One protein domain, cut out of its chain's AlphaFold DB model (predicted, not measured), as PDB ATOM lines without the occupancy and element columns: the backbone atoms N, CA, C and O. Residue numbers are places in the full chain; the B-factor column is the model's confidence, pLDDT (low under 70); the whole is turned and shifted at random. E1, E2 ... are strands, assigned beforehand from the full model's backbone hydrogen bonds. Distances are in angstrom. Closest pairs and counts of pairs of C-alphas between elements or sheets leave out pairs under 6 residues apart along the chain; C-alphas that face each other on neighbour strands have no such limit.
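Overview. This is residues 39 to 146 of the 286 residues of an uncharacterized protein of Fonticula alba (UniProt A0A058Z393). With little regular structure, this is an elongated row of three small hairpins joined by stretches with no named element, E1-E2 at one end, then E4-E5 and E6-E7, with E8 at the other end. The printed part has 108 residues with no named helix and eight named strands in order E1 to E8, which hold only 30 of them; by its named elements the class is all strand, and each two-stranded sheet, E1 - E2, E4 - E5 and E6 - E7, is antiparallel. The whole is compact, radius of gyration of the C-alphas 14.1 A, spanning 45 by 25 by 22 A.

Arrangement. E6, residues 95 to 99, and E7, residues 110 to 114, form a hairpin, N 96 and O 113 within hydrogen-bond range at 2.9 A. In the hairpin of E4, residues 78 to 80, and E5, residues 85 to 87, N 78 and O 87 are 2.7 A apart. The closest C-alphas of E4 and E7, Leu 79 and Val 111, are 4.5 A apart. E3, residues 69 to 71, and E8, residues 119 to 123, pair with no named strand. The hairpin of E1, residues 42 to 44, and E2, residues 52 to 54, has N 43 and O 53 at 2.9 A.

Along the chain. E6 measures 12.9 A, E7 13.2 A. E1 begins at C-alpha 42 (-52.532, 43.586, 27.006); E8 ends at C-alpha 123 (-30.720, 23.507, 41.607).

Size, cuts and confidence. The farthest C-alphas, Pro 49 and Ala 121, are 46.2 A apart. The printed part has no cut; the E2 to E3 link is long. No printed residue is under 70 in pLDDT.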
ATOM      1  N   GLY A  39     -55.048  40.245  23.775       86.56
ATOM      2  CA  GLY A  39     -53.883  39.658  23.121       86.56
ATOM      3  C   GLY A  39     -52.636  39.748  24.007       86.56
ATOM      4  O   GLY A  39     -52.602  40.489  24.991       86.56
ATOM      5  N   ALA A  40     -51.578  39.020  23.644       84.50
ATOM      6  CA  ALA A  40     -50.295  39.141  24.333       84.50
ATOM      7  C   ALA A  40     -49.849  40.618  24.409       84.50
ATOM      8  O   ALA A  40     -49.893  41.334  23.408       84.50
ATOM      9  N   GLY A  41     -49.425  41.062  25.596       92.12
ATOM     10  CA  GLY A  41     -49.041  42.455  25.855       92.12
ATOM     11  C   GLY A  41     -50.193  43.382  26.250       92.12
ATOM     12  O   GLY A  41     -49.991  44.592  26.334       92.12
ATOM     13  N   GLN A  42     -51.386  42.841  26.500       94.50
ATOM     14  CA  GLN A  42     -52.532  43.586  27.006       94.50
ATOM     15  C   GLN A  42     -53.190  42.863  28.188       94.50
ATOM     16  O   GLN A  42     -53.107  41.641  28.293       94.50
ATOM     17  N   TYR A  43     -53.883  43.612  29.045       92.75
ATOM     18  CA  TYR A  43     -54.691  43.082  30.145       92.75
ATOM     19  C   TYR A  43     -56.094  43.699  30.141       92.75
ATOM     20  O   TYR A  43     -56.305  44.810  29.648       92.75
ATOM     21  N   ALA A  44     -57.067  42.971  30.687       91.44
ATOM     22  CA  ALA A  44     -58.411  43.487  30.906       91.44
ATOM     23  C   ALA A  44     -58.449  44.215  32.253       91.44
ATOM     24  O   ALA A  44     -58.183  43.610  33.288       91.44
ATOM     25  N   SER A  45     -58.778  45.509  32.255       87.62
ATOM     26  CA  SER A  45     -58.906  46.250  33.512       87.62
ATOM     27  C   SER A  45     -60.129  45.751  34.298       87.62
ATOM     28  O   SER A  45     -61.234  45.709  33.739       87.62
ATOM     29  N   PRO A  46     -59.986  45.407  35.592       83.50
ATOM     30  CA  PRO A  46     -61.116  44.985  36.406       83.50
ATOM     31  C   PRO A  46     -62.141  46.122  36.539       83.50
ATOM     32  O   PRO A  46     -61.791  47.276  36.789       83.50
ATOM     33  N   GLY A  47     -63.426  45.799  36.373       82.25
ATOM     34  CA  GLY A  47     -64.535  46.737  36.599       82.25
ATOM     35  C   GLY A  47     -64.935  47.630  35.415       82.25
ATOM     36  O   GLY A  47     -65.880  48.405  35.553       82.25
ATOM     37  N   SER A  48     -64.292  47.512  34.251       72.38
ATOM     38  CA  SER A  48     -64.724  48.157  32.999       72.38
ATOM     39  C   SER A  48     -65.279  47.129  31.999       72.38
ATOM     40  O   SER A  48     -64.945  45.948  32.103       72.38
ATOM     41  N   PRO A  49     -66.094  47.533  30.996       77.62
ATOM     42  CA  PRO A  49     -66.289  46.703  29.799       77.62
ATOM     43  C   PRO A  49     -64.917  46.270  29.245       77.62
ATOM     44  O   PRO A  49     -63.944  46.970  29.525       77.62
ATOM     45  N   PRO A  50     -64.811  45.153  28.496       75.19
ATOM     46  CA  PRO A  50     -63.538  44.541  28.100       75.19
ATOM     47  C   PRO A  50     -62.741  45.433  27.140       75.19
ATOM     48  O   PRO A  50     -62.692  45.221  25.932       75.19
ATOM     49  N   VAL A  51     -62.142  46.478  27.696       90.31
ATOM     50  CA  VAL A  51     -61.196  47.370  27.057       90.31
ATOM     51  C   VAL A  51     -59.835  46.861  27.478       90.31
ATOM     52  O   VAL A  51     -59.466  46.909  28.652       90.31
ATOM     53  N   CYS A  52     -59.115  46.326  26.505       93.94
ATOM     54  CA  CYS A  52     -57.756  45.874  26.704       93.94
ATOM     55  C   CYS A  52     -56.837  47.090  26.837       93.94
ATOM     56  O   CYS A  52     -56.769  47.927  25.933       93.94
ATOM     57  N   ALA A  53     -56.143  47.186  27.967       94.38
ATOM     58  CA  ALA A  53     -55.098  48.170  28.205       94.38
ATOM     59  C   ALA A  53     -53.725  47.535  27.923       94.38
ATOM     60  O   ALA A  53     -53.562  46.330  28.127       94.38
ATOM     61  N   PRO A  54     -52.740  48.296  27.416       96.31
ATOM     62  CA  PRO A  54     -51.397  47.774  27.198       96.31
ATOM     63  C   PRO A  54     -50.702  47.477  28.531       96.31
ATOM     64  O   PRO A  54     -50.915  48.172  29.520       96.31
ATOM     65  N   CYS A  55     -49.834  46.471  28.542       97.00
ATOM     66  CA  CYS A  55     -48.916  46.251  29.654       97.00
ATOM     67  C   CYS A  55     -47.846  47.348  29.727       97.00
ATOM     68  O   CYS A  55     -47.528  47.998  28.726       97.00
ATOM     69  N   HIS A  56     -47.232  47.500  30.898       97.00
ATOM     70  CA  HIS A  56     -46.076  48.364  31.081       97.00
ATOM     71  C   HIS A  56     -44.915  47.898  30.188       97.00
ATOM     72  O   HIS A  56     -44.747  46.705  29.935       97.00
ATOM     73  N   ALA A  57     -44.062  48.827  29.742       95.19
ATOM     74  CA  ALA A  57     -42.965  48.540  28.809       95.19
ATOM     75  C   ALA A  57     -41.922  47.535  29.346       95.19
ATOM     76  O   ALA A  57     -41.144  46.978  28.575       95.19
ATOM     77  N   SER A  58     -41.899  47.298  30.663       95.44
ATOM     78  CA  SER A  58     -41.060  46.274  31.301       95.44
ATOM     79  C   SER A  58     -41.631  44.858  31.206       95.44
ATOM     80  O   SER A  58     -40.929  43.918  31.568       95.44
ATOM     81  N   CYS A  59     -42.880  44.693  30.767       96.50
ATOM     82  CA  CYS A  59     -43.565  43.412  30.665       96.50
ATOM     83  C   CYS A  59     -43.748  43.016  29.198       96.50
ATOM     84  O   CYS A  59     -44.083  43.839  28.347       96.50
ATOM     85  N   ARG A  60     -43.611  41.722  28.899       95.12
ATOM     86  CA  ARG A  60     -44.063  41.157  27.619       95.12
ATOM     87  C   ARG A  60     -45.547  40.781  27.676       95.12
ATOM     88  O   ARG A  60     -46.263  40.949  26.694       95.12
ATOM     89  N   SER A  61     -46.001  40.284  28.821       94.44
ATOM     90  CA  SER A  61     -47.413  40.083  29.160       94.44
ATOM     91  C   SER A  61     -47.632  40.427  30.631       94.44
ATOM     92  O   SER A  61     -46.692  40.355  31.422       94.44
ATOM     93  N   CYS A  62     -48.854  40.801  30.992       95.38
ATOM     94  CA  CYS A  62     -49.250  41.212  32.336       95.38
ATOM     95  C   CYS A  62     -50.667  40.713  32.646       95.38
ATOM     96  O   CYS A  62     -51.372  40.261  31.741       95.38
ATOM     97  N   PHE A  63     -51.065  40.762  33.916       93.44
ATOM     98  CA  PHE A  63     -52.394  40.343  34.369       93.44
ATOM     99  C   PHE A  63     -52.960  41.338  35.386       93.44
ATOM    100  O   PHE A  63     -52.238  41.764  36.282       93.44
ATOM    101  N   ASP A  64     -54.242  41.696  35.242       92.19
ATOM    102  CA  ASP A  64     -55.027  42.656  36.050       92.19
ATOM    103  C   ASP A  64     -54.495  44.097  36.182       92.19
ATOM    104  O   ASP A  64     -55.281  45.027  36.383       92.19
ATOM    105  N   ARG A  65     -53.185  44.316  36.060       94.25
ATOM    106  CA  ARG A  65     -52.509  45.613  36.144       94.25
ATOM    107  C   ARG A  65     -51.375  45.682  35.129       94.25
ATOM    108  O   ARG A  65     -50.774  44.664  34.792       94.25
ATOM    109  N   GLU A  66     -51.046  46.894  34.689       95.88
ATOM    110  CA  GLU A  66     -49.999  47.114  33.688       95.88
ATOM    111  C   GLU A  66     -48.602  46.671  34.161       95.88
ATOM    112  O   GLU A  66     -47.797  46.233  33.344       95.88
ATOM    113  N   ASP A  67     -48.324  46.752  35.464       96.06
ATOM    114  CA  ASP A  67     -47.019  46.512  36.090       96.06
ATOM    115  C   ASP A  67     -46.844  45.097  36.668       96.06
ATOM    116  O   ASP A  67     -45.742  44.728  37.072       96.06
ATOM    117  N   PHE A  68     -47.904  44.284  36.689       96.12
ATOM    118  CA  PHE A  68     -47.854  42.908  37.178       96.12
ATOM    119  C   PHE A  68     -47.556  41.948  36.023       96.12
ATOM    120  O   PHE A  68     -48.462  41.404  35.383       96.12
ATOM    121  N   CYS A  69     -46.271  41.781  35.707       96.69
ATOM    122  CA  CYS A  69     -45.853  40.979  34.566       96.69
ATOM    123  C   CYS A  69     -46.117  39.480  34.799       96.69
ATOM    124  O   CYS A  69     -45.789  38.921  35.841       96.69
ATOM    125  N   THR A  70     -46.621  38.802  33.769       95.44
ATOM    126  CA  THR A  70     -46.701  37.332  33.680       95.44
ATOM    127  C   THR A  70     -45.603  36.750  32.791       95.44
ATOM    128  O   THR A  70     -45.295  35.563  32.866       95.44
ATOM    129  N   SER A  71     -44.953  37.593  31.981       95.44
ATOM    130  CA  SER A  71     -43.704  37.274  31.293       95.44
ATOM    131  C   SER A  71     -42.857  38.528  31.071       95.44
ATOM    132  O   SER A  71     -43.380  39.626  30.853       95.44
ATOM    133  N   CYS A  72     -41.536  38.360  31.109       96.81
ATOM    134  CA  CYS A  72     -40.576  39.429  30.853       96.81
ATOM    135  C   CYS A  72     -40.174  39.503  29.370       96.81
ATOM    136  O   CYS A  72     -40.296  38.509  28.642       96.81
ATOM    137  N   PRO A  73     -39.681  40.663  28.902       92.44
ATOM    138  CA  PRO A  73     -39.007  40.783  27.613       92.44
ATOM    139  C   PRO A  73     -37.884  39.741  27.501       92.44
ATOM    140  O   PRO A  73     -37.172  39.494  28.472       92.44
ATOM    141  N   MET A  74     -37.745  39.100  26.335       73.56
ATOM    142  CA  MET A  74     -36.907  37.896  26.169       73.56
ATOM    143  C   MET A  74     -35.394  38.128  26.356       73.56
ATOM    144  O   MET A  74     -34.640  37.162  26.451       73.56
ATOM    145  N   ASP A  75     -34.939  39.374  26.476       79.25
ATOM    146  CA  ASP A  75     -33.520  39.713  26.558       79.25
ATOM    147  C   ASP A  75     -33.035  39.746  28.016       79.25
ATOM    148  O   ASP A  75     -32.916  40.801  28.638       79.25
ATOM    149  N   GLY A  76     -32.764  38.571  28.591       86.25
ATOM    150  CA  GLY A  76     -32.029  38.452  29.859       86.25
ATOM    151  C   GLY A  76     -32.772  38.900  31.128       86.25
ATOM    152  O   GLY A  76     -32.177  38.872  32.202       86.25
ATOM    153  N   ALA A  77     -34.054  39.266  31.040       96.06
ATOM    154  CA  ALA A  77     -34.873  39.642  32.194       96.06
ATOM    155  C   ALA A  77     -35.605  38.437  32.813       96.06
ATOM    156  O   ALA A  77     -36.335  37.719  32.130       96.06
ATOM    157  N   TRP A  78     -35.426  38.218  34.109       97.19
ATOM    158  CA  TRP A  78     -36.021  37.135  34.883       97.19
ATOM    159  C   TRP A  78     -37.275  37.611  35.606       97.19
ATOM    160  O   TRP A  78     -37.272  38.680  36.213       97.19
ATOM    161  N   LEU A  79     -38.339  36.814  35.572       97.56
ATOM    162  CA  LEU A  79     -39.575  37.131  36.281       97.56
ATOM    163  C   LEU A  79     -39.517  36.658  37.737       97.56
ATOM    164  O   LEU A  79     -39.204  35.494  37.967       97.56
ATOM    165  N   LEU A  80     -39.878  37.505  38.705       97.25
ATOM    166  CA  LEU A  80     -40.166  37.097  40.089       97.25
ATOM    167  C   LEU A  80     -41.670  36.796  40.234       97.25
ATOM    168  O   LEU A  80     -42.446  37.744  40.397       97.25
ATOM    169  N   PRO A  81     -42.107  35.518  40.238       95.19
ATOM    170  CA  PRO A  81     -43.525  35.161  40.132       95.19
ATOM    171  C   PRO A  81     -44.408  35.766  41.231       95.19
ATOM    172  O   PRO A  81     -45.518  36.200  40.956       95.19
ATOM    173  N   GLY A  82     -43.896  35.865  42.465       92.88
ATOM    174  CA  GLY A  82     -44.657  36.407  43.599       92.88
ATOM    175  C   GLY A  82     -44.905  37.918  43.550       92.88
ATOM    176  O   GLY A  82     -45.777  38.411  44.257       92.88
ATOM    177  N   THR A  83     -44.151  38.663  42.735       96.00
ATOM    178  CA  THR A  83     -44.278  40.132  42.631       96.00
ATOM    179  C   THR A  83     -44.690  40.608  41.242       96.00
ATOM    180  O   THR A  83     -45.130  41.744  41.106       96.00
ATOM    181  N   GLY A  84     -44.537  39.767  40.215       96.38
ATOM    182  CA  GLY A  84     -44.728  40.159  38.820       96.38
ATOM    183  C   GLY A  84     -43.628  41.082  38.282       96.38
ATOM    184  O   GLY A  84     -43.801  41.683  37.230       96.38
ATOM    185  N   VAL A  85     -42.497  41.229  38.984       97.25
ATOM    186  CA  VAL A  85     -41.415  42.148  38.592       97.25
ATOM    187  C   VAL A  85     -40.376  41.437  37.729       97.25
ATOM    188  O   VAL A  85     -39.936  40.330  38.043       97.25
ATOM    189  N   CYS A  86     -39.938  42.111  36.667       97.75
ATOM    190  CA  CYS A  86     -38.817  41.687  35.835       97.75
ATOM    191  C   CYS A  86     -37.496  42.264  36.353       97.75
ATOM    192  O   CYS A  86     -37.355  43.479  36.486       97.75
ATOM    193  N   VAL A  87     -36.515  41.403  36.613       97.25
ATOM    194  CA  VAL A  87     -35.177  41.772  37.105       97.25
ATOM    195  C   VAL A  87     -34.092  41.300  36.141       97.25
ATOM    196  O   VAL A  87     -34.289  40.347  35.399       97.25
ATOM    197  N   SER A  88     -32.918  41.927  36.147       95.56
ATOM    198  CA  SER A  88     -31.803  41.511  35.277       95.56
ATOM    199  C   SER A  88     -31.094  40.232  35.744       95.56
ATOM    200  O   SER A  88     -30.413  39.582  34.955       95.56
ATOM    201  N   ALA A  89     -31.246  39.858  37.018       96.00
ATOM    202  CA  ALA A  89     -30.727  38.622  37.595       96.00
ATOM    203  C   ALA A  89     -31.558  38.224  38.819       96.00
ATOM    204  O   ALA A  89     -32.049  39.094  39.542       96.00
ATOM    205  N   CYS A  90     -31.685  36.923  39.080       96.56
ATOM    206  CA  CYS A  90     -32.361  36.454  40.284       96.56
ATOM    207  C   CYS A  90     -31.596  36.872  41.551       96.56
ATOM    208  O   CYS A  90     -30.365  36.756  41.572       96.56
ATOM    209  N   PRO A  91     -32.289  37.352  42.603       94.81
ATOM    210  CA  PRO A  91     -31.637  37.727  43.852       94.81
ATOM    211  C   PRO A  91     -30.833  36.558  44.433       94.81
ATOM    212  O   PRO A  91     -31.332  35.438  44.544       94.81
ATOM    213  N   ALA A  92     -29.580  36.821  44.801       88.94
ATOM    214  CA  ALA A  92     -28.684  35.793  45.316       88.94
ATOM    215  C   ALA A  92     -29.189  35.187  46.641       88.94
ATOM    216  O   ALA A  92     -29.838  35.861  47.439       88.94
ATOM    217  N   GLY A  93     -28.848  33.919  46.880       84.06
ATOM    218  CA  GLY A  93     -29.021  33.233  48.167       84.06
ATOM    219  C   GLY A  93     -30.411  32.654  48.450       84.06
ATOM    220  O   GLY A  93     -30.538  31.859  49.371       84.06
ATOM    221  N   GLN A  94     -31.446  33.024  47.690       87.69
ATOM    222  CA  GLN A  94     -32.806  32.485  47.878       87.69
ATOM    223  C   GLN A  94     -33.515  32.125  46.578       87.69
ATOM    224  O   GLN A  94     -34.537  31.445  46.618       87.69
ATOM    225  N   PHE A  95     -33.001  32.574  45.435       95.00
ATOM    226  CA  PHE A  95     -33.623  32.330  44.145       95.00
ATOM    227  C   PHE A  95     -32.638  31.698  43.177       95.00
ATOM    228  O   PHE A  95     -31.448  32.019  43.169       95.00
ATOM    229  N   ILE A  96     -33.170  30.854  42.302       96.06
ATOM    230  CA  ILE A  96     -32.459  30.332  41.143       96.06
ATOM    231  C   ILE A  96     -33.161  30.750  39.865       96.06
ATOM    232  O   ILE A  96     -34.389  30.778  39.789       96.06
ATOM    233  N   GLY A  97     -32.366  31.070  38.850       94.94
ATOM    234  CA  GLY A  97     -32.878  31.294  37.510       94.94
ATOM    235  C   GLY A  97     -33.157  29.965  36.820       94.94
ATOM    236  O   GLY A  97     -32.237  29.170  36.629       94.94
ATOM    237  N   VAL A  98     -34.406  29.735  36.420       94.88
ATOM    238  CA  VAL A  98     -34.802  28.600  35.575       94.88
ATOM    239  C   VAL A  98     -35.311  29.111  34.234       94.88
ATOM    240  O   VAL A  98     -36.198  29.964  34.183       94.88
ATOM    241  N   ALA A  99     -34.723  28.606  33.150       93.88
ATOM    242  CA  ALA A  99     -35.130  28.907  31.785       93.88
ATOM    243  C   ALA A  99     -35.953  27.746  31.217       93.88
ATOM    244  O   ALA A  99     -35.583  26.583  31.364       93.88
ATOM    245  N   PHE A 100     -37.038  28.077  30.525       92.25
ATOM    246  CA  PHE A 100     -37.953  27.137  29.889       92.25
ATOM    247  C   PHE A 100     -37.866  27.300  28.368       92.25
ATOM    248  O   PHE A 100     -38.633  28.068  27.773       92.25
ATOM    249  N   PRO A 101     -36.906  26.626  27.706       88.81
ATOM    250  CA  PRO A 101     -36.771  26.723  26.261       88.81
ATOM    251  C   PRO A 101     -38.058  26.231  25.590       88.81
ATOM    252  O   PRO A 101     -38.522  25.123  25.841       88.81
ATOM    253  N   GLY A 102     -38.644  27.069  24.735       86.38
ATOM    254  CA  GLY A 102     -39.886  26.745  24.030       86.38
ATOM    255  C   GLY A 102     -41.175  27.129  24.763       86.38
ATOM    256  O   GLY A 102     -42.250  26.829  24.248       86.38
ATOM    257  N   ALA A 103     -41.104  27.821  25.907       88.81
ATOM    258  CA  ALA A 103     -42.291  28.438  26.495       88.81
ATOM    259  C   ALA A 103     -42.941  29.414  25.496       88.81
ATOM    260  O   ALA A 103     -42.286  30.298  24.932       88.81
ATOM    261  N   VAL A 104     -44.242  29.238  25.265       84.44
ATOM    262  CA  VAL A 104     -45.043  30.085  24.376       84.44
ATOM    263  C   VAL A 104     -45.847  31.055  25.231       84.44
ATOM    264  O   VAL A 104     -46.378  30.676  26.273       84.44
ATOM    265  N   ALA A 105     -45.949  32.312  24.790       81.62
ATOM    266  CA  ALA A 105     -46.766  33.312  25.470       81.62
ATOM    267  C   ALA A 105     -48.204  32.779  25.690       81.62
ATOM    268  O   ALA A 105     -48.759  32.166  24.775       81.62
ATOM    269  N   PRO A 106     -48.804  33.005  26.872       84.94
ATOM    270  CA  PRO A 106     -48.381  33.953  27.910       84.94
ATOM    271  C   PRO A 106     -47.359  33.408  28.925       84.94
ATOM    272  O   PRO A 106     -46.983  34.141  29.835       84.94
ATOM    273  N   ALA A 107     -46.899  32.161  28.790       88.75
ATOM    274  CA  ALA A 107     -45.960  31.580  29.746       88.75
ATOM    275  C   ALA A 107     -44.582  32.278  29.696       88.75
ATOM    276  O   ALA A 107     -44.101  32.637  28.611       88.75
ATOM    277  N   PRO A 108     -43.918  32.469  30.849       92.38
ATOM    278  CA  PRO A 108     -42.593  33.067  30.903       92.38
ATOM    279  C   PRO A 108     -41.527  32.112  30.352       92.38
ATOM    280  O   PRO A 108     -41.514  30.924  30.657       92.38
ATOM    281  N   GLY A 109     -40.582  32.651  29.576       92.75
ATOM    282  CA  GLY A 109     -39.415  31.894  29.106       92.75
ATOM    283  C   GLY A 109     -38.344  31.684  30.176       92.75
ATOM    284  O   GLY A 109     -37.522  30.786  30.040       92.75
ATOM    285  N   GLN A 110     -38.344  32.498  31.234       95.06
ATOM    286  CA  GLN A 110     -37.401  32.390  32.342       95.06
ATOM    287  C   GLN A 110     -37.951  33.048  33.612       95.06
ATOM    288  O   GLN A 110     -38.579  34.109  33.553       95.06
ATOM    289  N   VAL A 111     -37.725  32.411  34.757       96.38
ATOM    290  CA  VAL A 111     -38.273  32.820  36.059       96.38
ATOM    291  C   VAL A 111     -37.246  32.631  37.172       96.38
ATOM    292  O   VAL A 111     -36.353  31.789  37.074       96.38
ATOM    293  N   CYS A 112     -37.406  33.391  38.247       97.06
ATOM    294  CA  CYS A 112     -36.717  33.181  39.509       97.06
ATOM    295  C   CYS A 112     -37.579  32.303  40.413       97.06
ATOM    296  O   CYS A 112     -38.625  32.746  40.889       97.06
ATOM    297  N   LEU A 113     -37.141  31.069  40.655       96.06
ATOM    298  CA  LEU A 113     -37.793  30.163  41.599       96.06
ATOM    299  C   LEU A 113     -37.118  30.251  42.960       96.06
ATOM    300  O   LEU A 113     -35.891  30.294  43.038       96.06
ATOM    301  N   THR A 114     -37.919  30.262  44.019       95.44
ATOM    302  CA  THR A 114     -37.422  30.275  45.396       95.44
ATOM    303  C   THR A 114     -36.845  28.908  45.762       95.44
ATOM    304  O   THR A 114     -37.452  27.873  45.472       95.44
ATOM    305  N   CYS A 115     -35.682  28.891  46.410       96.25
ATOM    306  CA  CYS A 115     -35.138  27.686  47.026       96.25
ATOM    307  C   CYS A 115     -36.020  27.225  48.206       96.25
ATOM    308  O   CYS A 115     -36.701  28.051  48.814       96.25
ATOM    309  N   PRO A 116     -36.005  25.925  48.563       94.81
ATOM    310  CA  PRO A 116     -36.681  25.439  49.765       94.81
ATOM    311  C   PRO A 116     -36.200  26.155  51.032       94.81
ATOM    312  O   PRO A 116     -35.061  26.627  51.090       94.81
ATOM    313  N   ASP A 117     -37.039  26.189  52.066       94.19
ATOM    314  CA  ASP A 117     -36.701  26.831  53.338       94.19
ATOM    315  C   ASP A 117     -35.375  26.305  53.912       94.19
ATOM    316  O   ASP A 117     -35.125  25.099  53.991       94.19
ATOM    317  N   GLY A 118     -34.504  27.234  54.312       94.88
ATOM    318  CA  GLY A 118     -33.175  26.920  54.843       94.88
ATOM    319  C   GLY A 118     -32.136  26.520  53.790       94.88
ATOM    320  O   GLY A 118     -31.017  26.183  54.169       94.88
ATOM    321  N   CYS A 119     -32.460  26.566  52.496       96.69
ATOM    322  CA  CYS A 119     -31.520  26.302  51.412       96.69
ATOM    323  C   CYS A 119     -30.950  27.608  50.829       96.69
ATOM    324  O   CYS A 119     -31.694  28.432  50.304       96.69
ATOM    325  N   GLU A 120     -29.628  27.784  50.885       95.00
ATOM    326  CA  GLU A 120     -28.930  28.958  50.327       95.00
ATOM    327  C   GLU A 120     -28.565  28.790  48.848       95.00
ATOM    328  O   GLU A 120     -28.448  29.764  48.103       95.00
ATOM    329  N   ALA A 121     -28.339  27.546  48.423       94.12
ATOM    330  CA  ALA A 121     -28.066  27.217  47.032       94.12
ATOM    331  C   ALA A 121     -28.854  25.973  46.643       94.12
ATOM    332  O   ALA A 121     -28.658  24.902  47.215       94.12
ATOM    333  N   CYS A 122     -29.725  26.116  45.653       95.94
ATOM    334  CA  CYS A 122     -30.527  25.033  45.109       95.94
ATOM    335  C   CYS A 122     -30.267  24.857  43.609       95.94
ATOM    336  O   CYS A 122     -29.658  25.712  42.960       95.94
ATOM    337  N   SER A 123     -30.740  23.749  43.047       93.62
ATOM    338  CA  SER A 123     -30.720  23.507  41.607       93.62
ATOM    339  C   SER A 123     -32.051  22.938  41.133       93.62
ATOM    340  O   SER A 123     -32.706  22.146  41.815       93.62
ATOM    341  N   SER A 124     -32.467  23.362  39.940       90.94
ATOM    342  CA  SER A 124     -33.628  22.787  39.267       90.94
ATOM    343  C   SER A 124     -33.213  21.522  38.516       90.94
ATOM    344  O   SER A 124     -32.141  21.511  37.900       90.94
ATOM    345  N   PRO A 125     -34.052  20.471  38.483       84.19
ATOM    346  CA  PRO A 125     -33.899  19.435  37.471       84.19
ATOM    347  C   PRO A 125     -33.985  20.085  36.079       84.19
ATOM    348  O   PRO A 125     -34.804  20.980  35.860       84.19
ATOM    349  N   GLY A 126     -33.120  19.660  35.154       81.81
ATOM    350  CA  GLY A 126     -33.035  20.242  33.805       81.81
ATOM    351  C   GLY A 126     -34.305  20.070  32.965       81.81
ATOM    352  O   GLY A 126     -34.511  20.825  32.023       81.81
ATOM    353  N   ASP A 127     -35.172  19.131  33.352       87.31
ATOM    354  CA  ASP A 127     -36.415  18.784  32.655       87.31
ATOM    355  C   ASP A 127     -37.672  19.316  33.376       87.31
ATOM    356  O   ASP A 127     -38.759  18.748  33.251       87.31
ATOM    357  N   ALA A 128     -37.538  20.368  34.191       89.44
ATOM    358  CA  ALA A 128     -38.683  20.958  34.880       89.44
ATOM    359  C   ALA A 128     -39.717  21.497  33.865       89.44
ATOM    360  O   ALA A 128     -39.338  22.198  32.921       89.44
ATOM    361  N   PRO A 129     -41.021  21.201  34.039       92.19
ATOM    362  CA  PRO A 129     -42.057  21.747  33.166       92.19
ATOM    363  C   PRO A 129     -42.118  23.277  33.279       92.19
ATOM    364  O   PRO A 129     -41.793  23.846  34.319       92.19
ATOM    365  N   ALA A 130     -42.555  23.950  32.213       92.69
ATOM    366  CA  ALA A 130     -42.754  25.396  32.238       92.69
ATOM    367  C   ALA A 130     -43.838  25.801  33.250       92.69
ATOM    368  O   ALA A 130     -44.785  25.046  33.483       92.69
ATOM    369  N   CYS A 131     -43.721  27.008  33.810       95.38
ATOM    370  CA  CYS A 131     -44.771  27.564  34.661       95.38
ATOM    371  C   CYS A 131     -46.077  27.742  33.880       95.38
ATOM    372  O   CYS A 131     -46.069  28.164  32.718       95.38
ATOM    373  N   VAL A 132     -47.197  27.478  34.545       94.38
ATOM    374  CA  VAL A 132     -48.540  27.632  33.984       94.38
ATOM    375  C   VAL A 132     -49.195  28.862  34.600       94.38
ATOM    376  O   VAL A 132     -49.187  29.033  35.814       94.38
ATOM    377  N   LEU A 133     -49.759  29.732  33.763       93.25
ATOM    378  CA  LEU A 133     -50.559  30.860  34.232       93.25
ATOM    379  C   LEU A 133     -51.938  30.352  34.658       93.25
ATOM    380  O   LEU A 133     -52.652  29.742  33.859       93.25
ATOM    381  N   THR A 134     -52.303  30.591  35.907       93.06
ATOM    382  CA  THR A 134     -53.605  30.222  36.456       93.06
ATOM    383  C   THR A 134     -54.666  31.282  36.110       93.06
ATOM    384  O   THR A 134     -54.326  32.399  35.710       93.06
ATOM    385  N   PRO A 135     -55.971  30.977  36.245       89.31
ATOM    386  CA  PRO A 135     -57.044  31.931  35.928       89.31
ATOM    387  C   PRO A 135     -57.057  33.204  36.791       89.31
ATOM    388  O   PRO A 135     -57.595  34.221  36.372       89.31
ATOM    389  N   ASP A 136     -56.477  33.153  37.991       90.00
ATOM    390  CA  ASP A 136     -56.257  34.303  38.878       90.00
ATOM    391  C   ASP A 136     -54.987  35.097  38.529       90.00
ATOM    392  O   ASP A 136     -54.646  36.049  39.227       90.00
ATOM    393  N   GLY A 137     -54.277  34.705  37.468       88.62
ATOM    394  CA  GLY A 137     -53.078  35.381  36.988       88.62
ATOM    395  C   GLY A 137     -51.811  35.084  37.775       88.62
ATOM    396  O   GLY A 137     -50.770  35.680  37.483       88.62
ATOM    397  N   SER A 138     -51.868  34.177  38.751       92.81
ATOM    398  CA  SER A 138     -50.674  33.664  39.411       92.81
ATOM    399  C   SER A 138     -49.970  32.630  38.524       92.81
ATOM    400  O   SER A 138     -50.519  32.102  37.556       92.81
ATOM    401  N   LEU A 139     -48.686  32.397  38.786       95.00
ATOM    402  CA  LEU A 139     -47.902  31.406  38.055       95.00
ATOM    403  C   LEU A 139     -47.719  30.177  38.934       95.00
ATOM    404  O   LEU A 139     -47.041  30.241  39.960       95.00
ATOM    405  N   ASP A 140     -48.285  29.058  38.495       95.31
ATOM    406  CA  ASP A 140     -48.011  27.747  39.063       95.31
ATOM    407  C   ASP A 140     -46.715  27.213  38.445       95.31
ATOM    408  O   ASP A 140     -46.669  26.764  37.294       95.31
ATOM    409  N   CYS A 141     -45.624  27.370  39.189       94.69
ATOM    410  CA  CYS A 141     -44.297  26.921  38.799       94.69
ATOM    411  C   CYS A 141     -43.935  25.636  39.552       94.69
ATOM    412  O   CYS A 141     -44.242  25.519  40.742       94.69
ATOM    413  N   PRO A 142     -43.215  24.691  38.920       92.94
ATOM    414  CA  PRO A 142     -42.738  23.511  39.628       92.94
ATOM    415  C   PRO A 142     -41.827  23.913  40.792       92.94
ATOM    416  O   PRO A 142     -40.995  24.813  40.674       92.94
ATOM    417  N   ALA A 143     -41.960  23.212  41.916       89.00
ATOM    418  CA  ALA A 143     -41.075  23.406  43.054       89.00
ATOM    419  C   ALA A 143     -39.627  23.035  42.692       89.00
ATOM    420  O   ALA A 143     -39.374  22.065  41.968       89.00
ATOM    421  N   VAL A 144     -38.664  23.779  43.240       85.81
ATOM    422  CA  VAL A 144     -37.250  23.417  43.125       85.81
ATOM    423  C   VAL A 144     -37.006  22.144  43.929       85.81
ATOM    424  O   VAL A 144     -37.233  22.105  45.135       85.81
ATOM    425  N   ALA A 145     -36.560  21.086  43.253       80.06
ATOM    426  CA  ALA A 145     -36.535  19.750  43.842       80.06
ATOM    427  C   ALA A 145     -35.281  19.446  44.677       80.06
ATOM    428  O   ALA A 145     -35.283  18.456  45.405       80.06
ATOM    429  N   ARG A 146     -34.199  20.229  44.559       93.56
ATOM    430  CA  ARG A 146     -32.896  19.869  45.130       93.56
ATOM    431  C   ARG A 146     -32.219  21.038  45.825       93.56
ATOM    432  O   ARG A 146     -32.059  22.106  45.238       93.56
TER     433      ARG A 146